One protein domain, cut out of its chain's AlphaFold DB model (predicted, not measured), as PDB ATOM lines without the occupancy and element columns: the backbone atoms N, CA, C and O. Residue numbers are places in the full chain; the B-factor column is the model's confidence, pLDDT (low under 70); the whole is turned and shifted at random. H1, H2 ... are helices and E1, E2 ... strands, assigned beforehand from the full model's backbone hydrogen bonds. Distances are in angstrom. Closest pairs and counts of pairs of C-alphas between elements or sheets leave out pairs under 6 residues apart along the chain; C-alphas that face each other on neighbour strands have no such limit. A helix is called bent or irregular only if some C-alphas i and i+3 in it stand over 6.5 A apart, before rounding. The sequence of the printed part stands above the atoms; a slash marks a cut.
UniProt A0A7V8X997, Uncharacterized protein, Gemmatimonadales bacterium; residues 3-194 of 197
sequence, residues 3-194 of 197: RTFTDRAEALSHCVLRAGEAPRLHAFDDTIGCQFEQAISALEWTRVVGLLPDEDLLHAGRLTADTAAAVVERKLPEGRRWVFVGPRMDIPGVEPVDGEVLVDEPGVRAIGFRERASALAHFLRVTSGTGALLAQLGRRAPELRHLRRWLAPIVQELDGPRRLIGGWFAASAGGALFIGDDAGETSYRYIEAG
ATOM      1  N   ARG A   3     -70.448  -8.669 -22.337       93.19
ATOM      2  CA  ARG A   3     -70.671  -8.592 -20.885       93.19
ATOM      3  C   ARG A   3     -72.156  -8.641 -20.560       93.19
ATOM      4  O   ARG A   3     -72.957  -8.054 -21.281       93.19
ATOM      5  N   THR A   4     -72.493  -9.276 -19.445       93.19
ATOM      6  CA  THR A   4     -73.867  -9.363 -18.938       93.19
ATOM      7  C   THR A   4     -73.942  -8.734 -17.553       93.19
ATOM      8  O   THR A   4     -73.021  -8.897 -16.753       93.19
ATOM      9  N   PHE A   5     -75.031  -8.024 -17.280       92.81
ATOM     10  CA  PHE A   5     -75.327  -7.380 -16.005       92.81
ATOM     11  C   PHE A   5     -76.749  -7.736 -15.571       92.81
ATOM     12  O   PHE A   5     -77.631  -7.940 -16.409       92.81
ATOM     13  N   THR A   6     -76.973  -7.760 -14.264       91.75
ATOM     14  CA  THR A   6     -78.307  -7.858 -13.653       91.75
ATOM     15  C   THR A   6     -78.797  -6.498 -13.155       91.75
ATOM     16  O   THR A   6     -80.001  -6.271 -13.073       91.75
ATOM     17  N   ASP A   7     -77.876  -5.566 -12.878       90.75
ATOM     18  CA  ASP A   7     -78.195  -4.195 -12.492       90.75
ATOM     19  C   ASP A   7     -78.200  -3.235 -13.691       90.75
ATOM     20  O   ASP A   7     -77.283  -3.189 -14.519       90.75
ATOM     21  N   ARG A   8     -79.249  -2.414 -13.744       87.31
ATOM     22  CA  ARG A   8     -79.479  -1.439 -14.810       87.31
ATOM     23  C   ARG A   8     -78.459  -0.304 -14.796       87.31
ATOM     24  O   ARG A   8     -78.002   0.132 -15.855       87.31
ATOM     25  N   ALA A   9     -78.165   0.241 -13.618       87.94
ATOM     26  CA  ALA A   9     -77.304   1.407 -13.489       87.94
ATOM     27  C   ALA A   9     -75.857   1.049 -13.842       87.94
ATOM     28  O   ALA A   9     -75.198   1.822 -14.540       87.94
ATOM     29  N   GLU A  10     -75.392  -0.135 -13.449       91.94
ATOM     30  CA  GLU A  10     -74.095  -0.682 -13.849       91.94
ATOM     31  C   GLU A  10     -74.007  -0.871 -15.364       91.94
ATOM     32  O   GLU A  10     -73.041  -0.417 -15.983       91.94
ATOM     33  N   ALA A  11     -75.034  -1.466 -15.976       90.25
ATOM     34  CA  ALA A  11     -75.077  -1.703 -17.414       90.25
ATOM     35  C   ALA A  11     -75.009  -0.396 -18.226       90.25
ATOM     36  O   ALA A  11     -74.197  -0.258 -19.148       90.25
ATOM     37  N   LEU A  12     -75.829   0.595 -17.856       87.19
ATOM     38  CA  LEU A  12     -75.836   1.913 -18.497       87.19
ATOM     39  C   LEU A  12     -74.525   2.662 -18.261       87.19
ATOM     40  O   LEU A  12     -73.961   3.214 -19.207       87.19
ATOM     41  N   SER A  13     -74.004   2.645 -17.031       88.56
ATOM     42  CA  SER A  13     -72.724   3.281 -16.699       88.56
ATOM     43  C   SER A  13     -71.589   2.684 -17.519       88.56
ATOM     44  O   SER A  13     -70.788   3.420 -18.094       88.56
ATOM     45  N   HIS A  14     -71.554   1.355 -17.649       91.19
ATOM     46  CA  HIS A  14     -70.582   0.669 -18.488       91.19
ATOM     47  C   HIS A  14     -70.688   1.120 -19.948       91.19
ATOM     48  O   HIS A  14     -69.692   1.551 -20.526       91.19
ATOM     49  N   CYS A  15     -71.891   1.104 -20.530       88.00
ATOM     50  CA  CYS A  15     -72.114   1.541 -21.909       88.00
ATOM     51  C   CYS A  15     -71.663   2.996 -22.141       88.00
ATOM     52  O   CYS A  15     -71.033   3.297 -23.158       88.00
ATOM     53  N   VAL A  16     -71.954   3.904 -21.205       85.69
ATOM     54  CA  VAL A  16     -71.565   5.321 -21.299       85.69
ATOM     55  C   VAL A  16     -70.048   5.494 -21.202       85.69
ATOM     56  O   VAL A  16     -69.477   6.240 -21.998       85.69
ATOM     57  N   LEU A  17     -69.389   4.788 -20.279       89.12
ATOM     58  CA  LEU A  17     -67.934   4.839 -20.117       89.12
ATOM     59  C   LEU A  17     -67.206   4.323 -21.360       89.12
ATOM     60  O   LEU A  17     -66.225   4.926 -21.789       89.12
ATOM     61  N   ARG A  18     -67.698   3.236 -21.964       90.44
ATOM     62  CA  ARG A  18     -67.109   2.664 -23.182       90.44
ATOM     63  C   ARG A  18     -67.315   3.536 -24.412       90.44
ATOM     64  O   ARG A  18     -66.418   3.619 -25.242       90.44
ATOM     65  N   ALA A  19     -68.445   4.238 -24.495       85.69
ATOM     66  CA  ALA A  19     -68.693   5.180 -25.578       85.69
ATOM     67  C   ALA A  19     -67.687   6.346 -25.600       85.69
ATOM     68  O   ALA A  19     -67.372   6.854 -26.674       85.69
ATOM     69  N   GLY A  20     -67.195   6.811 -24.445       85.12
ATOM     70  CA  GLY A  20     -66.296   7.968 -24.372       85.12
ATOM     71  C   GLY A  20     -66.890   9.210 -25.054       85.12
ATOM     72  O   GLY A  20     -67.969   9.682 -24.683       85.12
ATOM     73  N   GLU A  21     -66.207   9.741 -26.075       81.62
ATOM     74  CA  GLU A  21     -66.699  10.859 -26.902       81.62
ATOM     75  C   GLU A  21     -67.522  10.423 -28.134       81.62
ATOM     76  O   GLU A  21     -67.989  11.276 -28.895       81.62
ATOM     77  N   ALA A  22     -67.706   9.118 -28.358       79.44
ATOM     78  CA  ALA A  22     -68.406   8.616 -29.534       79.44
ATOM     79  C   ALA A  22     -69.878   9.073 -29.571       79.44
ATOM     80  O   ALA A  22     -70.519   9.230 -28.524       79.44
ATOM     81  N   PRO A  23     -70.457   9.249 -30.774       71.38
ATOM     82  CA  PRO A  23     -71.891   9.437 -30.940       71.38
ATOM     83  C   PRO A  23     -72.688   8.302 -30.295       71.38
ATOM     84  O   PRO A  23     -72.420   7.128 -30.551       71.38
ATOM     85  N   ARG A  24     -73.683   8.668 -29.480       75.31
ATOM     86  CA  ARG A  24     -74.493   7.731 -28.692       75.31
ATOM     87  C   ARG A  24     -75.932   7.621 -29.195       75.31
ATOM     88  O   ARG A  24     -76.526   8.601 -29.646       75.31
ATOM     89  N   LEU A  25     -76.490   6.433 -29.022       70.56
ATOM     90  CA  LEU A  25     -77.894   6.062 -29.126       70.56
ATOM     91  C   LEU A  25     -78.421   5.812 -27.716       70.56
ATOM     92  O   LEU A  25     -77.768   5.120 -26.939       70.56
ATOM     93  N   HIS A  26     -79.588   6.367 -27.399       69.00
ATOM     94  CA  HIS A  26     -80.311   6.060 -26.170       69.00
ATOM     95  C   HIS A  26     -81.796   5.894 -26.507       69.00
ATOM     96  O   HIS A  26     -82.372   6.735 -27.203       69.00
ATOM     97  N   ALA A  27     -82.415   4.804 -26.053       66.19
ATOM     98  CA  ALA A  27     -83.860   4.630 -26.194       66.19
ATOM     99  C   ALA A  27     -84.595   5.683 -25.353       66.19
ATOM    100  O   ALA A  27     -84.136   6.030 -24.269       66.19
ATOM    101  N   PHE A  28     -85.710   6.227 -25.842       61.09
ATOM    102  CA  PHE A  28     -86.466   7.214 -25.061       61.09
ATOM    103  C   PHE A  28     -87.034   6.600 -23.773       61.09
ATOM    104  O   PHE A  28     -86.991   7.213 -22.713       61.09
ATOM    105  N   ASP A  29     -87.502   5.362 -23.895       66.06
ATOM    106  CA  ASP A  29     -87.987   4.527 -22.813       66.06
ATOM    107  C   ASP A  29     -87.268   3.182 -22.927       66.06
ATOM    108  O   ASP A  29     -87.316   2.521 -23.965       66.06
ATOM    109  N   ASP A  30     -86.543   2.805 -21.888       64.38
ATOM    110  CA  ASP A  30     -85.782   1.565 -21.820       64.38
ATOM    111  C   ASP A  30     -86.622   0.359 -21.389       64.38
ATOM    112  O   ASP A  30     -86.227  -0.775 -21.659       64.38
ATOM    113  N   THR A  31     -87.804   0.584 -20.808       62.97
ATOM    114  CA  THR A  31     -88.809  -0.462 -20.591       62.97
ATOM    115  C   THR A  31     -89.438  -0.899 -21.908       62.97
ATOM    116  O   THR A  31     -89.824  -2.056 -22.048       62.97
ATOM    117  N   ILE A  32     -89.492  -0.004 -22.899       64.06
ATOM    118  CA  ILE A  32     -89.964  -0.298 -24.258       64.06
ATOM    119  C   ILE A  32     -88.791  -0.715 -25.157       64.06
ATOM    120  O   ILE A  32     -88.906  -1.681 -25.913       64.06
ATOM    121  N   GLY A  33     -87.656  -0.018 -25.051       61.59
ATOM    122  CA  GLY A  33     -86.467  -0.189 -25.882       61.59
ATOM    123  C   GLY A  33     -86.734  -0.023 -27.385       61.59
ATOM    124  O   GLY A  33     -87.780   0.458 -27.817       61.59
ATOM    125  N   CYS A  34     -85.763  -0.407 -28.216       64.38
ATOM    126  CA  CYS A  34     -85.921  -0.514 -29.669       64.38
ATOM    127  C   CYS A  34     -85.869  -1.989 -30.092       64.38
ATOM    128  O   CYS A  34     -84.873  -2.664 -29.829       64.38
ATOM    129  N   GLN A  35     -86.914  -2.492 -30.758       61.88
ATOM    130  CA  GLN A  35     -86.915  -3.840 -31.344       61.88
ATOM    131  C   GLN A  35     -85.951  -3.863 -32.537       61.88
ATOM    132  O   GLN A  35     -86.154  -3.167 -33.530       61.88
ATOM    133  N   PHE A  36     -84.834  -4.579 -32.395       56.91
ATOM    134  CA  PHE A  36     -83.636  -4.278 -33.181       56.91
ATOM    135  C   PHE A  36     -83.366  -5.229 -34.358       56.91
ATOM    136  O   PHE A  36     -82.688  -4.859 -35.309       56.91
ATOM    137  N   GLU A  37     -83.929  -6.431 -34.380       51.88
ATOM    138  CA  GLU A  37     -83.724  -7.360 -35.507       51.88
ATOM    139  C   GLU A  37     -84.316  -6.806 -36.822       51.88
ATOM    140  O   GLU A  37     -83.718  -6.916 -37.894       51.88
ATOM    141  N   GLN A  38     -85.434  -6.078 -36.736       48.09
ATOM    142  CA  GLN A  38     -86.052  -5.388 -37.878       48.09
ATOM    143  C   GLN A  38     -85.355  -4.062 -38.227       48.09
ATOM    144  O   GLN A  38     -85.476  -3.566 -39.350       48.09
ATOM    145  N   ALA A  39     -84.564  -3.514 -37.297       52.84
ATOM    146  CA  ALA A  39     -83.809  -2.282 -37.484       52.84
ATOM    147  C   ALA A  39     -82.788  -2.383 -38.614       52.84
ATOM    148  O   ALA A  39     -82.693  -1.493 -39.458       52.84
ATOM    149  N   ILE A  40     -82.041  -3.487 -38.629       54.56
ATOM    150  CA  ILE A  40     -81.011  -3.757 -39.635       54.56
ATOM    151  C   ILE A  40     -81.655  -3.898 -41.012       54.56
ATOM    152  O   ILE A  40     -81.254  -3.198 -41.938       54.56
ATOM    153  N   SER A  41     -82.719  -4.695 -41.119       50.53
ATOM    154  CA  SER A  41     -83.434  -4.915 -42.383       50.53
ATOM    155  C   SER A  41     -83.962  -3.607 -42.991       50.53
ATOM    156  O   SER A  41     -83.827  -3.373 -44.191       50.53
ATOM    157  N   ALA A  42     -84.495  -2.699 -42.169       54.25
ATOM    158  CA  ALA A  42     -84.942  -1.386 -42.632       54.25
ATOM    159  C   ALA A  42     -83.781  -0.458 -43.044       54.25
ATOM    160  O   ALA A  42     -83.867   0.254 -44.049       54.25
ATOM    161  N   LEU A  43     -82.676  -0.460 -42.292       60.12
ATOM    162  CA  LEU A  43     -81.473   0.321 -42.607       60.12
ATOM    163  C   LEU A  43     -80.763  -0.169 -43.876       60.12
ATOM    164  O   LEU A  43     -80.139   0.635 -44.580       60.12
ATOM    165  N   GLU A  44     -80.849  -1.465 -44.162       60.59
ATOM    166  CA  GLU A  44     -80.342  -2.098 -45.379       60.59
ATOM    167  C   GLU A  44     -81.251  -1.815 -46.574       60.59
ATOM    168  O   GLU A  44     -80.767  -1.353 -47.608       60.59
ATOM    169  N   TRP A  45     -82.569  -1.983 -46.431       52.59
ATOM    170  CA  TRP A  45     -83.520  -1.681 -47.501       52.59
ATOM    171  C   TRP A  45     -83.433  -0.217 -47.944       52.59
ATOM    172  O   TRP A  45     -83.258   0.063 -49.128       52.59
ATOM    173  N   THR A  46     -83.437   0.723 -46.991       61.56
ATOM    174  CA  THR A  46     -83.292   2.166 -47.270       61.56
ATOM    175  C   THR A  46     -81.968   2.534 -47.943       61.56
ATOM    176  O   THR A  46     -81.902   3.557 -48.630       61.56
ATOM    177  N   ARG A  47     -80.921   1.712 -47.783       68.12
ATOM    178  CA  ARG A  47     -79.665   1.844 -48.533       68.12
ATOM    179  C   ARG A  47     -79.851   1.424 -49.985       68.12
ATOM    180  O   ARG A  47     -79.436   2.155 -50.877       68.12
ATOM    181  N   VAL A  48     -80.470   0.264 -50.213       58.97
ATOM    182  CA  VAL A  48     -80.687  -0.309 -51.552       58.97
ATOM    183  C   VAL A  48     -81.517   0.627 -52.427       58.97
ATOM    184  O   VAL A  48     -81.179   0.832 -53.588       58.97
ATOM    185  N   VAL A  49     -82.555   1.251 -51.864       64.31
ATOM    186  CA  VAL A  49     -83.407   2.207 -52.593       64.31
ATOM    187  C   VAL A  49     -82.840   3.634 -52.640       64.31
ATOM    188  O   VAL A  49     -83.473   4.530 -53.188       64.31
ATOM    189  N   GLY A  50     -81.659   3.876 -52.058       72.69
ATOM    190  CA  GLY A  50     -80.982   5.178 -52.094       72.69
ATOM    191  C   GLY A  50     -81.626   6.282 -51.243       72.69
ATOM    192  O   GLY A  50     -81.241   7.443 -51.359       72.69
ATOM    193  N   LEU A  51     -82.583   5.949 -50.370       78.38
ATOM    194  CA  LEU A  51     -83.274   6.931 -49.523       78.38
ATOM    195  C   LEU A  51     -82.377   7.473 -48.404       78.38
ATOM    196  O   LEU A  51     -82.482   8.650 -48.048       78.38
ATOM    197  N   LEU A  52     -81.489   6.626 -47.870       84.12
ATOM    198  CA  LEU A  52     -80.592   6.941 -46.756       84.12
ATOM    199  C   LEU A  52     -79.110   6.683 -47.124       84.12
ATOM    200  O   LEU A  52     -78.601   5.582 -46.859       84.12
ATOM    201  N   PRO A  53     -78.422   7.678 -47.725       87.25
ATOM    202  CA  PRO A  53     -76.981   7.672 -47.988       87.25
ATOM    203  C   PRO A  53     -76.131   7.344 -46.757       87.25
ATOM    204  O   PRO A  53     -76.532   7.573 -45.620       87.25
ATOM    205  N   ASP A  54     -74.931   6.817 -46.977       89.06
ATOM    206  CA  ASP A  54     -74.025   6.365 -45.914       89.06
ATOM    207  C   ASP A  54     -73.488   7.524 -45.043       89.06
ATOM    208  O   ASP A  54     -73.179   7.332 -43.864       89.06
ATOM    209  N   GLU A  55     -73.404   8.724 -45.615       91.00
ATOM    210  CA  GLU A  55     -72.888   9.958 -45.012       91.00
ATOM    211  C   GLU A  55     -73.898  10.676 -44.107       91.00
ATOM    212  O   GLU A  55     -73.510  11.573 -43.348       91.00
ATOM    213  N   ASP A  56     -75.178  10.316 -44.204       91.12
ATOM    214  CA  ASP A  56     -76.240  10.928 -43.414       91.12
ATOM    215  C   ASP A  56     -76.029  10.630 -41.917       91.12
ATOM    216  O   ASP A  56     -75.608   9.536 -41.522       91.12
ATOM    217  N   LEU A  57     -76.319  11.619 -41.063       89.31
ATOM    218  CA  LEU A  57     -76.213  11.474 -39.606       89.31
ATOM    219  C   LEU A  57     -77.574  11.145 -39.011       89.31
ATOM    220  O   LEU A  57     -78.514  11.910 -39.194       89.31
ATOM    221  N   LEU A  58     -77.692  10.054 -38.261       86.94
ATOM    222  CA  LEU A  58     -78.972   9.614 -37.705       86.94
ATOM    223  C   LEU A  58     -79.281  10.333 -36.382       86.94
ATOM    224  O   LEU A  58     -78.543  10.210 -35.407       86.94
ATOM    225  N   HIS A  59     -80.386  11.077 -36.342       84.31
ATOM    226  CA  HIS A  59     -80.838  11.885 -35.197       84.31
ATOM    227  C   HIS A  59     -82.022  11.275 -34.446       84.31
ATOM    228  O   HIS A  59     -82.180  11.529 -33.252       84.31
ATOM    229  N   ALA A  60     -82.845  10.476 -35.116       81.12
ATOM    230  CA  ALA A  60     -83.894   9.682 -34.485       81.12
ATOM    231  C   ALA A  60     -84.168   8.426 -35.307       81.12
ATOM    232  O   ALA A  60     -83.961   8.421 -36.521       81.12
ATOM    233  N   GLY A  61     -84.651   7.379 -34.650       80.19
ATOM    234  CA  GLY A  61     -85.037   6.136 -35.302       80.19
ATOM    235  C   GLY A  61     -86.091   5.391 -34.496       80.19
ATOM    236  O   GLY A  61     -85.968   5.254 -33.282       80.19
ATOM    237  N   ARG A  62     -87.124   4.891 -35.168       76.19
ATOM    238  CA  ARG A  62     -88.050   3.892 -34.641       76.19
ATOM    239  C   ARG A  62     -88.098   2.732 -35.608       76.19
ATOM    240  O   ARG A  62     -88.335   2.928 -36.797       76.19
ATOM    241  N   LEU A  63     -87.900   1.539 -35.078       67.56
ATOM    242  CA  LEU A  63     -87.893   0.304 -35.840       67.56
ATOM    243  C   LEU A  63     -88.843  -0.648 -35.109       67.56
ATOM    244  O   LEU A  63     -88.687  -0.876 -33.910       67.56
ATOM    245  N   THR A  64     -89.900  -1.064 -35.804       61.94
ATOM    246  CA  THR A  64     -90.917  -2.013 -35.332       61.94
ATOM    247  C   THR A  64     -90.980  -3.201 -36.289       61.94
ATOM    248  O   THR A  64     -90.344  -3.170 -37.343       61.94
ATOM    249  N   ALA A  65     -91.803  -4.205 -35.962       55.25
ATOM    250  CA  ALA A  65     -92.054  -5.356 -36.834       55.25
ATOM    251  C   ALA A  65     -92.410  -4.987 -38.271       55.25
ATOM    252  O   ALA A  65     -91.839  -5.542 -39.207       55.25
ATOM    253  N   ASP A  66     -93.278  -3.989 -38.419       58.28
ATOM    254  CA  ASP A  66     -93.897  -3.695 -39.710       58.28
ATOM    255  C   ASP A  66     -93.519  -2.319 -40.274       58.28
ATOM    256  O   ASP A  66     -93.853  -2.003 -41.414       58.28
ATOM    257  N   THR A  67     -92.855  -1.456 -39.491       61.50
ATOM    258  CA  THR A  67     -92.580  -0.069 -39.895       61.50
ATOM    259  C   THR A  67     -91.223   0.432 -39.421       61.50
ATOM    260  O   THR A  67     -90.754   0.120 -38.326       61.50
ATOM    261  N   ALA A  68     -90.627   1.302 -40.230       75.38
ATOM    262  CA  ALA A  68     -89.411   2.021 -39.898       75.38
ATOM    263  C   ALA A  68     -89.629   3.520 -40.080       75.38
ATOM    264  O   ALA A  68     -90.194   3.942 -41.083       75.38
ATOM    265  N   ALA A  69     -89.162   4.318 -39.126       83.06
ATOM    266  CA  ALA A  69     -89.115   5.768 -39.220       83.06
ATOM    267  C   ALA A  69     -87.742   6.267 -38.763       83.06
ATOM    268  O   ALA A  69     -87.178   5.748 -37.804       83.06
ATOM    269  N   ALA A  70     -87.207   7.287 -39.419       87.38
ATOM    270  CA  ALA A  70     -85.905   7.857 -39.120       87.38
ATOM    271  C   ALA A  70     -85.892   9.365 -39.366       87.38
ATOM    272  O   ALA A  70     -86.591   9.868 -40.242       87.38
ATOM    273  N   VAL A  71     -85.053  10.075 -38.614       88.56
ATOM    274  CA  VAL A  71     -84.649  11.449 -38.925       88.56
ATOM    275  C   VAL A  71     -83.155  11.457 -39.148       88.56
ATOM    276  O   VAL A  71     -82.398  11.063 -38.259       88.56
ATOM    277  N   VAL A  72     -82.733  11.953 -40.303       91.19
ATOM    278  CA  VAL A  72     -81.323  12.117 -40.647       91.19
ATOM    279  C   VAL A  72     -80.971  13.570 -40.924       91.19
ATOM    280  O   VAL A  72     -81.798  14.345 -41.387       91.19
ATOM    281  N   GLU A  73     -79.732  13.949 -40.649       92.69
ATOM    282  CA  GLU A  73     -79.124  15.180 -41.145       92.69
ATOM    283  C   GLU A  73     -78.326  14.848 -42.399       92.69
ATOM    284  O   GLU A  73     -77.374  14.066 -42.352       92.69
ATOM    285  N   ARG A  74     -78.706  15.499 -43.495       92.69
ATOM    286  CA  ARG A  74     -78.046  15.419 -44.789       92.69
ATOM    287  C   ARG A  74     -77.263  16.694 -45.044       92.69
ATOM    288  O   ARG A  74     -77.803  17.800 -44.947       92.69
ATOM    289  N   LYS A  75     -75.986  16.539 -45.392       92.19
ATOM    290  CA  LYS A  75     -75.157  17.647 -45.877       92.19
ATOM    291  C   LYS A  75     -75.432  17.865 -47.362       92.19
ATOM    292  O   LYS A  75     -75.390  16.916 -48.139       92.19
ATOM    293  N   LEU A  76     -75.697  19.108 -47.730       89.19
ATOM    294  CA  LEU A  76     -75.937  19.568 -49.094       89.19
ATOM    295  C   LEU A  76     -74.920  20.672 -49.436       89.19
ATOM    296  O   LEU A  76     -74.361  21.276 -48.514       89.19
ATOM    297  N   PRO A  77     -74.667  20.968 -50.721       88.94
ATOM    298  CA  PRO A  77     -73.795  22.080 -51.110       88.94
ATOM    299  C   PRO A  77     -74.189  23.420 -50.467       88.94
ATOM    300  O   PRO A  77     -73.334  24.177 -50.016       88.94
ATOM    301  N   GLU A  78     -75.490  23.684 -50.373       88.50
ATOM    302  CA  GLU A  78     -76.094  24.903 -49.833       88.50
ATOM    303  C   GLU A  78     -76.265  24.903 -48.303       88.50
ATOM    304  O   GLU A  78     -76.741  25.887 -47.735       88.50
ATOM    305  N   GLY A  79     -75.888  23.819 -47.616       90.19
ATOM    306  CA  GLY A  79     -75.959  23.733 -46.162       90.19
ATOM    307  C   GLY A  79     -76.373  22.360 -45.650       90.19
ATOM    308  O   GLY A  79     -75.770  21.336 -45.966       90.19
ATOM    309  N   ARG A  80     -77.364  22.331 -44.761       92.38
ATOM    310  CA  ARG A  80     -77.845  21.101 -44.127       92.38
ATOM    311  C   ARG A  80     -79.356  21.040 -44.220       92.38
ATOM    312  O   ARG A  80     -80.026  22.065 -44.119       92.38
ATOM    313  N   ARG A  81     -79.875  19.829 -44.371       93.56
ATOM    314  CA  ARG A  81     -81.306  19.533 -44.346       93.56
ATOM    315  C   ARG A  81     -81.544  18.366 -43.403       93.56
ATOM    316  O   ARG A  81     -80.760  17.418 -43.382       93.56
ATOM    317  N   TRP A  82     -82.630  18.419 -42.647       92.44
ATOM    318  CA  TRP A  82     -83.072  17.295 -41.830       92.44
ATOM    319  C   TRP A  82     -84.186  16.571 -42.559       92.44
ATOM    320  O   TRP A  82     -85.156  17.195 -42.965       92.44
ATOM    321  N   VAL A  83     -84.036  15.272 -42.771       92.06
ATOM    322  CA  VAL A  83     -84.979  14.471 -43.547       92.06
ATOM    323  C   VAL A  83     -85.618  13.455 -42.623       92.06
ATOM    324  O   VAL A  83     -84.933  12.607 -42.054       92.06
ATOM    325  N   PHE A  84     -86.933  13.549 -42.472       90.19
ATOM    326  CA  PHE A  84     -87.737  12.447 -41.972       90.19
ATOM    327  C   PHE A  84     -87.952  11.446 -43.108       90.19
ATOM    328  O   PHE A  84     -88.293  11.855 -44.216       90.19
ATOM    329  N   VAL A  85     -87.791  10.156 -42.833       88.94
ATOM    330  CA  VAL A  85     -88.195   9.053 -43.712       88.94
ATOM    331  C   VAL A  85     -89.000   8.084 -42.866       88.94
ATOM    332  O   VAL A  85     -88.517   7.656 -41.822       88.94
ATOM    333  N   GLY A  86     -90.205   7.727 -43.284       85.19
ATOM    334  CA  GLY A  86     -91.028   6.793 -42.522       85.19
ATOM    335  C   GLY A  86     -92.228   6.274 -43.297       85.19
ATOM    336  O   GLY A  86     -92.335   6.549 -44.495       85.19
ATOM    337  N   PRO A  87     -93.131   5.521 -42.644       80.19
ATOM    338  CA  PRO A  87     -94.313   5.005 -43.312       80.19
ATOM    339  C   PRO A  87     -95.162   6.154 -43.852       80.19
ATOM    340  O   PRO A  87     -95.322   7.194 -43.203       80.19
ATOM    341  N   ARG A  88     -95.739   5.955 -45.037       78.62
ATOM    342  CA  ARG A  88     -96.814   6.825 -45.507       78.62
ATOM    343  C   ARG A  88     -98.022   6.601 -44.597       78.62
ATOM    344  O   ARG A  88     -98.642   5.544 -44.633       78.62
ATOM    345  N   MET A  89     -98.317   7.586 -43.757       68.44
ATOM    346  CA  MET A  89     -99.466   7.546 -42.859       68.44
ATOM    347  C   MET A  89    -100.659   8.210 -43.541       68.44
ATOM    348  O   MET A  89    -100.626   9.416 -43.783       68.44
ATOM    349  N   ASP A  90    -101.741   7.465 -43.760       63.31
ATOM    350  CA  ASP A  90    -103.036   8.022 -44.179       63.31
ATOM    351  C   ASP A  90    -103.811   8.594 -42.970       63.31
ATOM    352  O   ASP A  90    -105.029   8.467 -42.863       63.31
ATOM    353  N   ILE A  91    -103.096   9.190 -42.007       57.28
ATOM    354  CA  ILE A  91    -103.692   9.795 -40.812       57.28
ATOM    355  C   ILE A  91    -104.001  11.271 -41.112       57.28
ATOM    356  O   ILE A  91    -103.070  12.046 -41.365       57.28
ATOM    357  N   PRO A  92    -105.273  11.702 -41.028       52.91
ATOM    358  CA  PRO A  92    -105.635  13.112 -41.142       52.91
ATOM    359  C   PRO A  92    -104.921  13.957 -40.073       52.91
ATOM    360  O   PRO A  92    -104.987  13.644 -38.886       52.91
ATOM    361  N   GLY A  93    -104.247  15.041 -40.478       57.34
ATOM    362  CA  GLY A  93    -103.655  16.024 -39.555       57.34
ATOM    363  C   GLY A  93    -102.148  15.906 -39.286       57.34
ATOM    364  O   GLY A  93    -101.612  16.712 -38.525       57.34
ATOM    365  N   VAL A  94    -101.431  14.975 -39.924       63.38
ATOM    366  CA  VAL A  94     -99.950  14.954 -39.917       63.38
ATOM    367  C   VAL A  94     -99.391  15.621 -41.180       63.38
ATOM    368  O   VAL A  94     -98.474  15.110 -41.822       63.38
ATOM    369  N   GLU A  95     -99.939  16.773 -41.572       68.31
ATOM    370  CA  GLU A  95     -99.238  17.587 -42.563       68.31
ATOM    371  C   GLU A  95     -97.940  18.127 -41.947       68.31
ATOM    372  O   GLU A  95     -97.909  18.499 -40.764       68.31
ATOM    373  N   PRO A  96     -96.831  18.111 -42.702       69.31
ATOM    374  CA  PRO A  96     -95.590  18.666 -42.207       69.31
ATOM    375  C   PRO A  96     -95.725  20.178 -42.043       69.31
ATOM    376  O   PRO A  96     -95.929  20.911 -43.003       69.31
ATOM    377  N   VAL A  97     -95.570  20.640 -40.806       74.94
ATOM    378  CA  VAL A  97     -95.378  22.063 -40.521       74.94
ATOM    379  C   VAL A  97     -93.931  22.397 -40.879       74.94
ATOM    380  O   VAL A  97     -93.018  21.725 -40.398       74.94
ATOM    381  N   ASP A  98     -93.732  23.384 -41.753       80.88
ATOM    382  CA  ASP A  98     -92.413  23.838 -42.224       80.88
ATOM    383  C   ASP A  98     -91.552  22.744 -42.889       80.88
ATOM    384  O   ASP A  98     -90.317  22.781 -42.840       80.88
ATOM    385  N   GLY A  99     -92.203  21.751 -43.508       85.94
ATOM    386  CA  GLY A  99     -91.542  20.655 -44.212       85.94
ATOM    387  C   GLY A  99     -91.953  20.550 -45.680       85.94
ATOM    388  O   GLY A  99     -93.091  20.809 -46.055       85.94
ATOM    389  N   GLU A 100     -91.003  20.136 -46.508       91.12
ATOM    390  CA  GLU A 100     -91.152  19.906 -47.942       91.12
ATOM    391  C   GLU A 100     -91.225  18.400 -48.207       91.12
ATOM    392  O   GLU A 100     -90.347  17.652 -47.777       91.12
ATOM    393  N   VAL A 101     -92.251  17.931 -48.916       90.62
ATOM    394  CA  VAL A 101     -92.339  16.517 -49.309       90.62
ATOM    395  C   VAL A 101     -91.279  16.228 -50.373       90.62
ATOM    396  O   VAL A 101     -91.275  16.849 -51.429       90.62
ATOM    397  N   LEU A 102     -90.385  15.280 -50.088       89.25
ATOM    398  CA  LEU A 102     -89.310  14.853 -50.993       89.25
ATOM    399  C   LEU A 102     -89.651  13.547 -51.717       89.25
ATOM    400  O   LEU A 102     -89.239  13.348 -52.854       89.25
ATOM    401  N   VAL A 103     -90.366  12.651 -51.031       88.00
ATOM    402  CA  VAL A 103     -90.836  11.359 -51.550       88.00
ATOM    403  C   VAL A 103     -92.231  11.111 -50.994       88.00
ATOM    404  O   VAL A 103     -92.453  11.294 -49.794       88.00
ATOM    405  N   ASP A 104     -93.151  10.676 -51.848       87.56
ATOM    406  CA  ASP A 104     -94.491  10.234 -51.467       87.56
ATOM    407  C   ASP A 104     -94.887   9.036 -52.334       87.56
ATOM    408  O   ASP A 104     -95.444   9.185 -53.418       87.56
ATOM    409  N   GLU A 105     -94.536   7.847 -51.856       84.50
ATOM    410  CA  GLU A 105     -94.739   6.574 -52.543       84.50
ATOM    411  C   GLU A 105     -95.586   5.638 -51.661       84.50
ATOM    412  O   GLU A 105     -95.689   5.838 -50.442       84.50
ATOM    413  N   PRO A 106     -96.204   4.586 -52.223       81.00
ATOM    414  CA  PRO A 106     -96.915   3.593 -51.427       81.00
ATOM    415  C   PRO A 106     -96.032   3.029 -50.307       81.00
ATOM    416  O   PRO A 106     -94.958   2.479 -50.545       81.00
ATOM    417  N   GLY A 107     -96.486   3.181 -49.062       78.06
ATOM    418  CA  GLY A 107     -95.788   2.682 -47.878       78.06
ATOM    419  C   GLY A 107     -94.621   3.540 -47.373       78.06
ATOM    420  O   GLY A 107     -94.176   3.299 -46.254       78.06
ATOM    421  N   VAL A 108     -94.160   4.570 -48.095       82.81
ATOM    422  CA  VAL A 108     -93.039   5.418 -47.648       82.81
ATOM    423  C   VAL A 108     -93.236   6.892 -47.981       82.81
ATOM    424  O   VAL A 108     -93.606   7.273 -49.087       82.81
ATOM    425  N   ARG A 109     -92.920   7.753 -47.014       86.88
ATOM    426  CA  ARG A 109     -92.899   9.203 -47.188       86.88
ATOM    427  C   ARG A 109     -91.595   9.775 -46.649       86.88
ATOM    428  O   ARG A 109     -91.153   9.403 -45.560       86.88
ATOM    429  N   ALA A 110     -90.998  10.698 -47.399       88.94
ATOM    430  CA  ALA A 110     -89.844  11.469 -46.959       88.94
ATOM    431  C   ALA A 110     -90.154  12.963 -46.974       88.94
ATOM    432  O   ALA A 110     -90.727  13.479 -47.935       88.94
ATOM    433  N   ILE A 111     -89.766  13.661 -45.910       91.12
ATOM    434  CA  ILE A 111     -90.056  15.081 -45.715       91.12
ATOM    435  C   ILE A 111     -88.781  15.789 -45.259       91.12
ATOM    436  O   ILE A 111     -88.153  15.390 -44.279       91.12
ATOM    437  N   GLY A 112     -88.392  16.833 -45.986       92.50
ATOM    438  CA  GLY A 112     -87.241  17.675 -45.701       92.50
ATOM    439  C   GLY A 112     -87.614  18.894 -44.862       92.50
ATOM    440  O   GLY A 112     -88.576  19.589 -45.161       92.50
ATOM    441  N   PHE A 113     -86.805  19.191 -43.854       93.44
ATOM    442  CA  PHE A 113     -86.959  20.318 -42.940       93.44
ATOM    443  C   PHE A 113     -85.681  21.156 -42.910       93.44
ATOM    444  O   PHE A 113     -84.564  20.635 -43.020       93.44
ATOM    445  N   ARG A 114     -85.847  22.468 -42.707       92.69
ATOM    446  CA  ARG A 114     -84.729  23.410 -42.516       92.69
ATOM    447  C   ARG A 114     -84.177  23.403 -41.097       92.69
ATOM    448  O   ARG A 114     -83.052  23.839 -40.896       92.69
ATOM    449  N   GLU A 115     -84.950  22.915 -40.132       90.62
ATOM    450  CA  GLU A 115     -84.569  22.887 -38.725       90.62
ATOM    451  C   GLU A 115     -84.668  21.476 -38.153       90.62
ATOM    452  O   GLU A 115     -85.636  20.745 -38.384       90.62
ATOM    453  N   ARG A 116     -83.678  21.110 -37.331       89.19
ATOM    454  CA  ARG A 116     -83.660  19.832 -36.610       89.19
ATOM    455  C   ARG A 116     -84.895  19.652 -35.729       89.19
ATOM    456  O   ARG A 116     -85.431  18.550 -35.650       89.19
ATOM    457  N   ALA A 117     -85.313  20.715 -35.042       88.00
ATOM    458  CA  ALA A 117     -86.426  20.665 -34.099       88.00
ATOM    459  C   ALA A 117     -87.735  20.270 -34.797       88.00
ATOM    460  O   ALA A 117     -88.426  19.377 -34.312       88.00
ATOM    461  N   SER A 118     -88.019  20.843 -35.969       90.44
ATOM    462  CA  SER A 118     -89.211  20.524 -36.764       90.44
ATOM    463  C   SER A 118     -89.217  19.070 -37.235       90.44
ATOM    464  O   SER A 118     -90.225  18.380 -37.083       90.44
ATOM    465  N   ALA A 119     -88.075  18.560 -37.712       89.50
ATOM    466  CA  ALA A 119     -87.957  17.159 -38.119       89.50
ATOM    467  C   ALA A 119     -88.187  16.187 -36.947       89.50
ATOM    468  O   ALA A 119     -88.886  15.184 -37.096       89.50
ATOM    469  N   LEU A 120     -87.642  16.491 -35.765       86.56
ATOM    470  CA  LEU A 120     -87.854  15.681 -34.563       86.56
ATOM    471  C   LEU A 120     -89.291  15.763 -34.045       86.56
ATOM    472  O   LEU A 120     -89.848  14.743 -33.650       86.56
ATOM    473  N   ALA A 121     -89.909  16.944 -34.072       86.88
ATOM    474  CA  ALA A 121     -91.311  17.109 -33.702       86.88
ATOM    475  C   ALA A 121     -92.228  16.306 -34.635       86.88
ATOM    476  O   ALA A 121     -93.156  15.643 -34.168       86.88
ATOM    477  N   HIS A 122     -91.938  16.310 -35.941       87.19
ATOM    478  CA  HIS A 122     -92.648  15.483 -36.911       87.19
ATOM    479  C   HIS A 122     -92.463  13.990 -36.618       87.19
ATOM    480  O   HIS A 122     -93.452  13.263 -36.540       87.19
ATOM    481  N   PHE A 123     -91.226  13.541 -36.378       84.56
ATOM    482  CA  PHE A 123     -90.938  12.158 -35.993       84.56
ATOM    483  C   PHE A 123     -91.739  11.730 -34.763       84.56
ATOM    484  O   PHE A 123     -92.461  10.743 -34.836       84.56
ATOM    485  N   LEU A 124     -91.685  12.501 -33.673       82.81
ATOM    486  CA  LEU A 124     -92.402  12.189 -32.434       82.81
ATOM    487  C   LEU A 124     -93.918  12.136 -32.643       82.81
ATOM    488  O   LEU A 124     -94.591  11.307 -32.035       82.81
ATOM    489  N   ARG A 125     -94.467  12.990 -33.515       84.06
ATOM    490  CA  ARG A 125     -95.889  12.951 -33.871       84.06
ATOM    491  C   ARG A 125     -96.238  11.668 -34.625       84.06
ATOM    492  O   ARG A 125     -97.194  11.000 -34.246       84.06
ATOM    493  N   VAL A 126     -95.457  11.311 -35.648       81.19
ATOM    494  CA  VAL A 126     -95.686  10.102 -36.459       81.19
ATOM    495  C   VAL A 126     -95.510   8.829 -35.637       81.19
ATOM    496  O   VAL A 126     -96.256   7.871 -35.814       81.19
ATOM    497  N   THR A 127     -94.549   8.810 -34.716       79.19
ATOM    498  CA  THR A 127     -94.274   7.638 -33.886       79.19
ATOM    499  C   THR A 127     -95.055   7.614 -32.578       79.19
ATOM    500  O   THR A 127     -94.847   6.704 -31.775       79.19
ATOM    501  N   SER A 128     -95.925   8.593 -32.319       80.19
ATOM    502  CA  SER A 128     -96.610   8.745 -31.024       80.19
ATOM    503  C   SER A 128     -95.636   8.726 -29.834       80.19
ATOM    504  O   SER A 128     -95.906   8.123 -28.801       80.19
ATOM    505  N   GLY A 129     -94.460   9.340 -30.001       74.00
ATOM    506  CA  GLY A 129     -93.403   9.405 -28.988       74.00
ATOM    507  C   GLY A 129     -92.553   8.137 -28.844       74.00
ATOM    508  O   GLY A 129     -91.650   8.113 -28.016       74.00
ATOM    509  N   THR A 130     -92.795   7.096 -29.647       73.50
ATOM    510  CA  THR A 130     -92.029   5.840 -29.576       73.50
ATOM    511  C   THR A 130     -90.751   5.884 -30.425       73.50
ATOM    512  O   THR A 130     -90.697   6.544 -31.467       73.50
ATOM    513  N   GLY A 131     -89.715   5.156 -29.995       72.06
ATOM    514  CA  GLY A 131     -88.422   5.040 -30.680       72.06
ATOM    515  C   GLY A 131     -87.233   5.529 -29.846       72.06
ATOM    516  O   GLY A 131     -87.314   5.685 -28.628       72.06
ATOM    517  N   ALA A 132     -86.108   5.767 -30.516       69.69
ATOM    518  CA  ALA A 132     -84.887   6.308 -29.934       69.69
ATOM    519  C   ALA A 132     -84.549   7.673 -30.538       69.69
ATOM    520  O   ALA A 132     -84.615   7.879 -31.754       69.69
ATOM    521  N   LEU A 133     -84.120   8.590 -29.673       70.69
ATOM    522  CA  LEU A 133     -83.486   9.838 -30.076       70.69
ATOM    523  C   LEU A 133     -81.974   9.663 -29.963       70.69
ATOM    524  O   LEU A 133     -81.445   9.177 -28.965       70.69
ATOM    525  N   LEU A 134     -81.261  10.065 -31.003       70.56
ATOM    526  CA  LEU A 134     -79.821   9.886 -31.106       70.56
ATOM    527  C   LEU A 134     -79.096  11.189 -30.799       70.56
ATOM    528  O   LEU A 134     -79.582  12.286 -31.085       70.56
ATOM    529  N   ALA A 135     -77.912  11.047 -30.205       62.03
ATOM    530  CA  ALA A 135     -77.011  12.139 -29.860       62.03
ATOM    531  C   ALA A 135     -77.626  13.265 -29.010       62.03
ATOM    532  O   ALA A 135     -77.166  14.400 -29.074       62.03
ATOM    533  N   GLN A 136     -78.605  12.961 -28.149       60.28
ATOM    534  CA  GLN A 136     -79.129  13.936 -27.175       60.28
ATOM    535  C   GLN A 136     -78.042  14.474 -26.229       60.28
ATOM    536  O   GLN A 136     -78.080  15.634 -25.835       60.28
ATOM    537  N   LEU A 137     -77.053  13.637 -25.900       56.56
ATOM    538  CA  LEU A 137     -75.959  13.951 -24.974       56.56
ATOM    539  C   LEU A 137     -74.578  13.910 -25.649       56.56
ATOM    540  O   LEU A 137     -73.558  13.824 -24.966       56.56
ATOM    541  N   GLY A 138     -74.520  13.858 -26.982       61.03
ATOM    542  CA  GLY A 138     -73.277  13.755 -27.754       61.03
ATOM    543  C   GLY A 138     -73.038  15.004 -28.599       61.03
ATOM    544  O   GLY A 138     -73.984  15.669 -29.003       61.03
ATOM    545  N   ARG A 139     -71.772  15.311 -28.920       66.88
ATOM    546  CA  ARG A 139     -71.433  16.453 -29.798       66.88
ATOM    547  C   ARG A 139     -71.933  16.271 -31.239       66.88
ATOM    548  O   ARG A 139     -72.077  17.254 -31.961       66.88
ATOM    549  N   ARG A 140     -72.143  15.024 -31.679       77.06
ATOM    550  CA  ARG A 140     -72.529  14.674 -33.052       77.06
ATOM    551  C   ARG A 140     -73.377  13.400 -33.080       77.06
ATOM    552  O   ARG A 140     -73.184  12.519 -32.246       77.06
ATOM    553  N   ALA A 141     -74.277  13.311 -34.058       81.44
ATOM    554  CA  ALA A 141     -75.009  12.100 -34.428       81.44
ATOM    555  C   ALA A 141     -74.120  11.079 -35.177       81.44
ATOM    556  O   ALA A 141     -73.186  11.495 -35.871       81.44
ATOM    557  N   PRO A 142     -74.374   9.762 -35.041       82.06
ATOM    558  CA  PRO A 142     -73.621   8.734 -35.757       82.06
ATOM    559  C   PRO A 142     -73.907   8.774 -37.263       82.06
ATOM    560  O   PRO A 142     -75.047   8.979 -37.678       82.06
ATOM    561  N   GLU A 143     -72.874   8.539 -38.074       88.12
ATOM    562  CA  GLU A 143     -73.021   8.323 -39.520       88.12
ATOM    563  C   GLU A 143     -73.642   6.951 -39.794       88.12
ATOM    564  O   GLU A 143     -73.267   5.953 -39.163       88.12
ATOM    565  N   LEU A 144     -74.552   6.881 -40.770       86.69
ATOM    566  CA  LEU A 144     -75.245   5.643 -41.122       86.69
ATOM    567  C   LEU A 144     -74.291   4.518 -41.526       86.69
ATOM    568  O   LEU A 144     -74.527   3.371 -41.148       86.69
ATOM    569  N   ARG A 145     -73.173   4.819 -42.198       87.81
ATOM    570  CA  ARG A 145     -72.149   3.803 -42.504       87.81
ATOM    571  C   ARG A 145     -71.552   3.130 -41.275       87.81
ATOM    572  O   ARG A 145     -71.270   1.938 -41.317       87.81
ATOM    573  N   HIS A 146     -71.333   3.867 -40.186       87.75
ATOM    574  CA  HIS A 146     -70.748   3.301 -38.966       87.75
ATOM    575  C   HIS A 146     -71.773   2.453 -38.229       87.75
ATOM    576  O   HIS A 146     -71.448   1.369 -37.752       87.75
ATOM    577  N   LEU A 147     -73.020   2.923 -38.208       83.56
ATOM    578  CA  LEU A 147     -74.146   2.162 -37.698       83.56
ATOM    579  C   LEU A 147     -74.257   0.821 -38.452       83.56
ATOM    580  O   LEU A 147     -74.126  -0.238 -37.852       83.56
ATOM    581  N   ARG A 148     -74.364   0.855 -39.787       83.56
ATOM    582  CA  ARG A 148     -74.444  -0.342 -40.647       83.56
ATOM    583  C   ARG A 148     -73.256  -1.289 -40.449       83.56
ATOM    584  O   ARG A 148     -73.453  -2.491 -40.316       83.56
ATOM    585  N   ARG A 149     -72.034  -0.750 -40.389       86.94
ATOM    586  CA  ARG A 149     -70.805  -1.539 -40.224       86.94
ATOM    587  C   ARG A 149     -70.789  -2.346 -38.927       86.94
ATOM    588  O   ARG A 149     -70.371  -3.498 -38.950       86.94
ATOM    589  N   TRP A 150     -71.180  -1.739 -37.808       89.06
ATOM    590  CA  TRP A 150     -71.011  -2.360 -36.489       89.06
ATOM    591  C   TRP A 150     -72.247  -3.090 -35.987       89.06
ATOM    592  O   TRP A 150     -72.115  -4.009 -35.188       89.06
ATOM    593  N   LEU A 151     -73.437  -2.736 -36.464       81.81
ATOM    594  CA  LEU A 151     -74.661  -3.393 -36.021       81.81
ATOM    595  C   LEU A 151     -74.738  -4.864 -36.416       81.81
ATOM    596  O   LEU A 151     -75.133  -5.674 -35.586       81.81
ATOM    597  N   ALA A 152     -74.350  -5.211 -37.645       82.44
ATOM    598  CA  ALA A 152     -74.395  -6.592 -38.114       82.44
ATOM    599  C   ALA A 152     -73.600  -7.558 -37.207       82.44
ATOM    600  O   ALA A 152     -74.208  -8.497 -36.692       82.44
ATOM    601  N   PRO A 153     -72.298  -7.332 -36.921       88.00
ATOM    602  CA  PRO A 153     -71.555  -8.215 -36.022       88.00
ATOM    603  C   PRO A 153     -72.060  -8.157 -34.573       88.00
ATOM    604  O   PRO A 153     -72.023  -9.165 -33.886       88.00
ATOM    605  N   ILE A 154     -72.575  -7.017 -34.098       88.38
ATOM    606  CA  ILE A 154     -73.160  -6.916 -32.750       88.38
ATOM    607  C   ILE A 154     -74.405  -7.806 -32.612       88.38
ATOM    608  O   ILE A 154     -74.568  -8.477 -31.598       88.38
ATOM    609  N   VAL A 155     -75.292  -7.802 -33.611       82.81
ATOM    610  CA  VAL A 155     -76.545  -8.571 -33.570       82.81
ATOM    611  C   VAL A 155     -76.301 -10.069 -33.724       82.81
ATOM    612  O   VAL A 155     -77.020 -10.853 -33.117       82.81
ATOM    613  N   GLN A 156     -75.265 -10.479 -34.458       85.75
ATOM    614  CA  GLN A 156     -74.882 -11.893 -34.577       85.75
ATOM    615  C   GLN A 156     -74.489 -12.541 -33.236       85.75
ATOM    616  O   GLN A 156     -74.570 -13.757 -33.109       85.75
ATOM    617  N   GLU A 157     -74.105 -11.744 -32.236       89.19
ATOM    618  CA  GLU A 157     -73.730 -12.209 -30.892       89.19
ATOM    619  C   GLU A 157     -74.923 -12.298 -29.915       89.19
ATOM    620  O   GLU A 157     -74.754 -12.648 -28.734       89.19
ATOM    621  N   LEU A 158     -76.130 -11.939 -30.370       84.75
ATOM    622  CA  LEU A 158     -77.362 -12.092 -29.601       84.75
ATOM    623  C   LEU A 158     -77.849 -13.541 -29.656       84.75
ATOM    624  O   LEU A 158     -77.857 -14.186 -30.698       84.75
ATOM    625  N   ASP A 159     -78.293 -14.037 -28.507       82.06
ATOM    626  CA  ASP A 159     -78.817 -15.389 -28.305       82.06
ATOM    627  C   ASP A 159     -80.350 -15.468 -28.371       82.06
ATOM    628  O   ASP A 159     -80.940 -16.509 -28.088       82.06
ATOM    629  N   GLY A 160     -80.999 -14.372 -28.764       79.25
ATOM    630  CA  GLY A 160     -82.441 -14.278 -28.924       79.25
ATOM    631  C   GLY A 160     -82.923 -12.830 -29.023       79.25
ATOM    632  O   GLY A 160     -82.109 -11.899 -28.989       79.25
ATOM    633  N   PRO A 161     -84.250 -12.627 -29.100       75.50
ATOM    634  CA  PRO A 161     -84.838 -11.305 -29.240       75.50
ATOM    635  C   PRO A 161     -84.542 -10.443 -28.013       75.50
ATOM    636  O   PRO A 161     -85.054 -10.683 -26.919       75.50
ATOM    637  N   ARG A 162     -83.734  -9.399 -28.199       83.69
ATOM    638  CA  ARG A 162     -83.461  -8.392 -27.169       83.69
ATOM    639  C   ARG A 162     -83.766  -6.992 -27.685       83.69
ATOM    640  O   ARG A 162     -83.673  -6.699 -28.878       83.69
ATOM    641  N   ARG A 163     -84.127  -6.101 -26.768       81.12
ATOM    642  CA  ARG A 163     -84.442  -4.704 -27.071       81.12
ATOM    643  C   ARG A 163     -83.195  -3.856 -26.882       81.12
ATOM    644  O   ARG A 163     -82.575  -3.903 -25.827       81.12
ATOM    645  N   LEU A 164     -82.819  -3.067 -27.882       80.50
ATOM    646  CA  LEU A 164     -81.709  -2.125 -27.759       80.50
ATOM    647  C   LEU A 164     -82.135  -0.946 -26.877       80.50
ATOM    648  O   LEU A 164     -83.130  -0.287 -27.176       80.50
ATOM    649  N   ILE A 165     -81.368  -0.652 -25.830       81.44
ATOM    650  CA  ILE A 165     -81.628   0.484 -24.928       81.44
ATOM    651  C   ILE A 165     -80.536   1.555 -24.989       81.44
ATOM    652  O   ILE A 165     -80.792   2.715 -24.669       81.44
ATOM    653  N   GLY A 166     -79.347   1.213 -25.488       82.19
ATOM    654  CA  GLY A 166     -78.287   2.181 -25.742       82.19
ATOM    655  C   GLY A 166     -77.221   1.652 -26.692       82.19
ATOM    656  O   GLY A 166     -77.106   0.452 -26.901       82.19
ATOM    657  N   GLY A 167     -76.429   2.538 -27.283       85.62
ATOM    658  CA  GLY A 167     -75.304   2.136 -28.122       85.62
ATOM    659  C   GLY A 167     -74.423   3.304 -28.530       85.62
ATOM    660  O   GLY A 167     -74.745   4.462 -28.273       85.62
ATOM    661  N   TRP A 168     -73.300   3.015 -29.165       87.44
ATOM    662  CA  TRP A 168     -72.374   4.005 -29.692       87.44
ATOM    663  C   TRP A 168     -71.689   3.473 -30.946       87.44
ATOM    664  O   TRP A 168     -71.410   2.280 -31.061       87.44
ATOM    665  N   PHE A 169     -71.443   4.364 -31.906       87.12
ATOM    666  CA  PHE A 169     -70.985   3.979 -33.243       87.12
ATOM    667  C   PHE A 169     -69.932   4.959 -33.747       87.12
ATOM    668  O   PHE A 169     -70.242   6.094 -34.119       87.12
ATOM    669  N   ALA A 170     -68.678   4.515 -33.752       88.19
ATOM    670  CA  ALA A 170     -67.527   5.269 -34.226       88.19
ATOM    671  C   ALA A 170     -66.957   4.658 -35.515       88.19
ATOM    672  O   ALA A 170     -67.358   3.584 -35.965       88.19
ATOM    673  N   ALA A 171     -65.987   5.338 -36.123       89.12
ATOM    674  CA  ALA A 171     -65.334   4.838 -37.329       89.12
ATOM    675  C   ALA A 171     -64.554   3.530 -37.088       89.12
ATOM    676  O   ALA A 171     -64.531   2.661 -37.963       89.12
ATOM    677  N   SER A 172     -63.940   3.392 -35.910       90.19
ATOM    678  CA  SER A 172     -63.069   2.271 -35.537       90.19
ATOM    679  C   SER A 172     -63.781   1.129 -34.816       90.19
ATOM    680  O   SER A 172     -63.320   0.000 -34.916       90.19
ATOM    681  N   ALA A 173     -64.882   1.402 -34.115       92.44
ATOM    682  CA  ALA A 173     -65.591   0.413 -33.309       92.44
ATOM    683  C   ALA A 173     -67.034   0.843 -33.013       92.44
ATOM    684  O   ALA A 173     -67.413   1.998 -33.236       92.44
ATOM    685  N   GLY A 174     -67.818  -0.079 -32.464       91.38
ATOM    686  CA  GLY A 174     -69.146   0.202 -31.938       91.38
ATOM    687  C   GLY A 174     -69.498  -0.703 -30.765       91.38
ATOM    688  O   GLY A 174     -68.927  -1.783 -30.599       91.38
ATOM    689  N   GLY A 175     -70.462  -0.264 -29.969       91.69
ATOM    690  CA  GLY A 175     -70.999  -1.038 -28.860       91.69
ATOM    691  C   GLY A 175     -72.490  -0.807 -28.687       91.69
ATOM    692  O   GLY A 175     -73.013   0.256 -29.021       91.69
ATOM    693  N   ALA A 176     -73.186  -1.809 -28.174       90.44
ATOM    694  CA  ALA A 176     -74.626  -1.776 -27.978       90.44
ATOM    695  C   ALA A 176     -75.010  -2.474 -26.676       90.44
ATOM    696  O   ALA A 176     -74.431  -3.493 -26.303       90.44
ATOM    697  N   LEU A 177     -75.997  -1.901 -25.997       90.12
ATOM    698  CA  LEU A 177     -76.581  -2.390 -24.764       90.12
ATOM    699  C   LEU A 177     -78.026  -2.806 -25.017       90.12
ATOM    700  O   LEU A 177     -78.861  -1.991 -25.419       90.12
ATOM    701  N   PHE A 178     -78.312  -4.063 -24.717       88.69
ATOM    702  CA  PHE A 178     -79.612  -4.677 -24.899       88.69
ATOM    703  C   PHE A 178     -80.219  -5.086 -23.560       88.69
ATOM    704  O   PHE A 178     -79.497  -5.504 -22.659       88.69
ATOM    705  N   ILE A 179     -81.543  -5.018 -23.467       88.62
ATOM    706  CA  ILE A 179     -82.345  -5.567 -22.373       88.62
ATOM    707  C   ILE A 179     -83.159  -6.755 -22.895       88.62
ATOM    708  O   ILE A 179     -83.720  -6.711 -23.996       88.62
ATOM    709  N   GLY A 180     -83.217  -7.824 -22.115       86.12
ATOM    710  CA  GLY A 180     -84.020  -9.010 -22.396       86.12
ATOM    711  C   GLY A 180     -84.490  -9.661 -21.104       86.12
ATOM    712  O   GLY A 180     -84.063  -9.257 -20.025       86.12
ATOM    713  N   ASP A 181     -85.355 -10.660 -21.235       82.31
ATOM    714  CA  ASP A 181     -85.782 -11.495 -20.118       82.31
ATOM    715  C   ASP A 181     -85.210 -12.902 -20.319       82.31
ATOM    716  O   ASP A 181     -85.595 -13.614 -21.247       82.31
ATOM    717  N   ASP A 182     -84.282 -13.291 -19.448       76.00
ATOM    718  CA  ASP A 182     -83.659 -14.611 -19.440       76.00
ATOM    719  C   ASP A 182     -84.288 -15.427 -18.305       76.00
ATOM    720  O   ASP A 182     -84.115 -15.124 -17.128       76.00
ATOM    721  N   ALA A 183     -85.065 -16.457 -18.655       75.62
ATOM    722  CA  ALA A 183     -85.737 -17.346 -17.694       75.62
ATOM    723  C   ALA A 183     -86.624 -16.633 -16.642       75.62
ATOM    724  O   ALA A 183     -86.823 -17.147 -15.542       75.62
ATOM    725  N   GLY A 184     -87.207 -15.481 -16.995       76.25
ATOM    726  CA  GLY A 184     -88.077 -14.694 -16.111       76.25
ATOM    727  C   GLY A 184     -87.353 -13.621 -15.296       76.25
ATOM    728  O   GLY A 184     -88.007 -12.894 -14.551       76.25
ATOM    729  N   GLU A 185     -86.035 -13.485 -15.462       82.06
ATOM    730  CA  GLU A 185     -85.241 -12.410 -14.873       82.06
ATOM    731  C   GLU A 185     -84.765 -11.438 -15.955       82.06
ATOM    732  O   GLU A 185     -84.239 -11.833 -16.999       82.06
ATOM    733  N   THR A 186     -84.936 -10.140 -15.708       86.75
ATOM    734  CA  THR A 186     -84.445  -9.105 -16.620       86.75
ATOM    735  C   THR A 186     -82.920  -9.064 -16.591       86.75
ATOM    736  O   THR A 186     -82.307  -8.921 -15.532       86.75
ATOM    737  N   SER A 187     -82.302  -9.135 -17.768       91.00
ATOM    738  CA  SER A 187     -80.854  -9.089 -17.939       91.00
ATOM    739  C   SER A 187     -80.435  -8.046 -18.973       91.00
ATOM    740  O   SER A 187     -81.146  -7.738 -19.938       91.00
ATOM    741  N   TYR A 188     -79.236  -7.502 -18.773       91.44
ATOM    742  CA  TYR A 188     -78.639  -6.501 -19.645       91.44
ATOM    743  C   TYR A 188     -77.403  -7.078 -20.318       91.44
ATOM    744  O   TYR A 188     -76.452  -7.474 -19.646       91.44
ATOM    745  N   ARG A 189     -77.383  -7.094 -21.649       92.56
ATOM    746  CA  ARG A 189     -76.274  -7.635 -22.440       92.56
ATOM    747  C   ARG A 189     -75.606  -6.526 -23.230       92.56
ATOM    748  O   ARG A 189     -76.238  -5.868 -24.052       92.56
ATOM    749  N   TYR A 190     -74.324  -6.327 -22.977       93.19
ATOM    750  CA  TYR A 190     -73.483  -5.367 -23.668       93.19
ATOM    751  C   TYR A 190     -72.532  -6.084 -24.624       93.19
ATOM    752  O   TYR A 190     -71.848  -7.031 -24.230       93.19
ATOM    753  N   ILE A 191     -72.487  -5.632 -25.875       93.44
ATOM    754  CA  ILE A 191     -71.696  -6.242 -26.947       93.44
ATOM    755  C   ILE A 191     -70.887  -5.147 -27.646       93.44
ATOM    756  O   ILE A 191     -71.439  -4.121 -28.038       93.44
ATOM    757  N   GLU A 192     -69.587  -5.380 -27.823       93.75
ATOM    758  CA  GLU A 192     -68.664  -4.514 -28.569       93.75
ATOM    759  C   GLU A 192     -68.056  -5.235 -29.765       93.75
ATOM    760  O   GLU A 192     -67.577  -6.369 -29.630       93.75
ATOM    761  N   ALA A 193     -67.960  -4.515 -30.880       92.06
ATOM    762  CA  ALA A 193     -67.292  -4.937 -32.101       92.06
ATOM    763  C   ALA A 193     -66.222  -3.914 -32.530       92.06
ATOM    764  O   ALA A 193     -66.374  -2.710 -32.325       92.06
ATOM    765  N   GLY A 194     -65.142  -4.397 -33.154       86.81
ATOM    766  CA  GLY A 194     -64.104  -3.553 -33.762       86.81
ATOM    767  C   GLY A 194     -62.981  -3.077 -32.838       86.81
ATOM    768  O   GLY A 194     -62.012  -2.509 -33.330       86.81
TER     769      GLY A 194
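What this domain is: This is residues 3 to 194 of the 197 residues of an uncharacterized protein of Gemmatimonadales bacterium (UniProt A0A7V8X997). One long, twisted sheet of eleven strands makes the core, and two helices pack on each face of it: H1 and H3 on one, H2 and H4 on the other. E9, E10 and E11 lie between H1 and H4; the short E2 and E8 join them to E3, E4 and E5, which have H3 over one face and H2 over part of the other, and the hairpin of E6 and E7 ends the sheet. The printed part has 192 residues with four named helices and eleven named strands, along the chain E1 H1 E2 H2 E3 E4 E5 E6 E7 H3 E8 H4 E9 E10 E11; neighbour strands are antiparallel, in the order E1 E11 E10 E9 E2 E8 E3 E4 E5 E7 E6, and the class is mixed, helices and strands. The whole is compact, with a radius of gyration of the C-alphas of 16.3 A and spans of 45 by 34 by 28 A.

How they stand to each other: Read the sheet from edge to edge: E1, residues 3 to 5; E11, 185 to 193; E10, 174 to 182; E9, 163 to 169; E2, 24 to 27; E8, 132 to 134; E3, 57 to 63; E4, 68 to 76; E5, 79 to 86; E7, 108 to 113; E6, 99 to 105. Within hydrogen-bond range, look for N 5 and O 188 at 2.8 A for E1 and E11, N 178 and O 189 at 2.8 A for E11 and E10, N 25 and O 167 at 2.7 A for E2 and E9, N 132 and O 61 at 2.8 A for E8 and E3, and N 113 and O 82 at 2.7 A for E7 and E5. E2 and E8 have no such pair; there C-alphas 27 and 132 face each other at 4.2 A. E3 E4 E5 and E9 E10 E11 are meanders, each strand the antiparallel neighbour of the one before. H1, residues 8 to 19, is on the sheet at a height of 8.1 A, over E10, though E11 and E9 are each only just not under it, with 2 of its C-alphas falling on each, and it runs along the strands, at 7 degrees to E10 on the local plane; the closest C-alphas of H1 and E10 are those of Cys 15 and Leu 177, 6.6 A apart. H3, residues 116 to 126, is on the same face; its closest C-alpha pair with E5 is Arg 116 and Trp 82, 5.8 A. On the opposite face H2, residues 37 to 48, has a height of 9.2 A and H4, residues 144 to 156, one of 6.9 A. H2 and H4 touch, Ile 40 and Leu 151 being their closest C-alphas at 7.3 A, and run opposite ways at a tilt of 38 degrees, only just steep. E2, H2, E3 and E8, H4, E9 are split strand-helix-strand units, two strands running the same way with another strand between them; both crossovers are left-handed. Every O i to N i+4 pair is within hydrogen-bond range in H1 and H3, with 7 of 8 in H2 and 7 of 9 in H4.

Where its parts are: Find C-alpha 3 at (-70.671, -8.592, -20.885), where E1 begins. H1 runs 16.6 A, H2 17.8 A, H3 15.5 A and H4 18.7 A; H4 is only just irregular, with C-alphas 149 and 152 6.55 A apart. E4 measures 24.0 A and E10 24.2 A, with a bend of 50 degrees at residue 179. E11 runs 26.0 A to C-alpha 193 at (-67.292, -4.937, -32.101).

The domain as a whole: The C-alphas farthest apart are those of Glu 78 and Ala 183, at 54.0 A. The printed part has no cut, and its one long link is residues 87 to 98, from E5 to E6. Mean pLDDT of the printed part is 80.2; look for values under 70 at residues 26 to 49, 63 to 67, 89 to 96, 132 and 135 to 139.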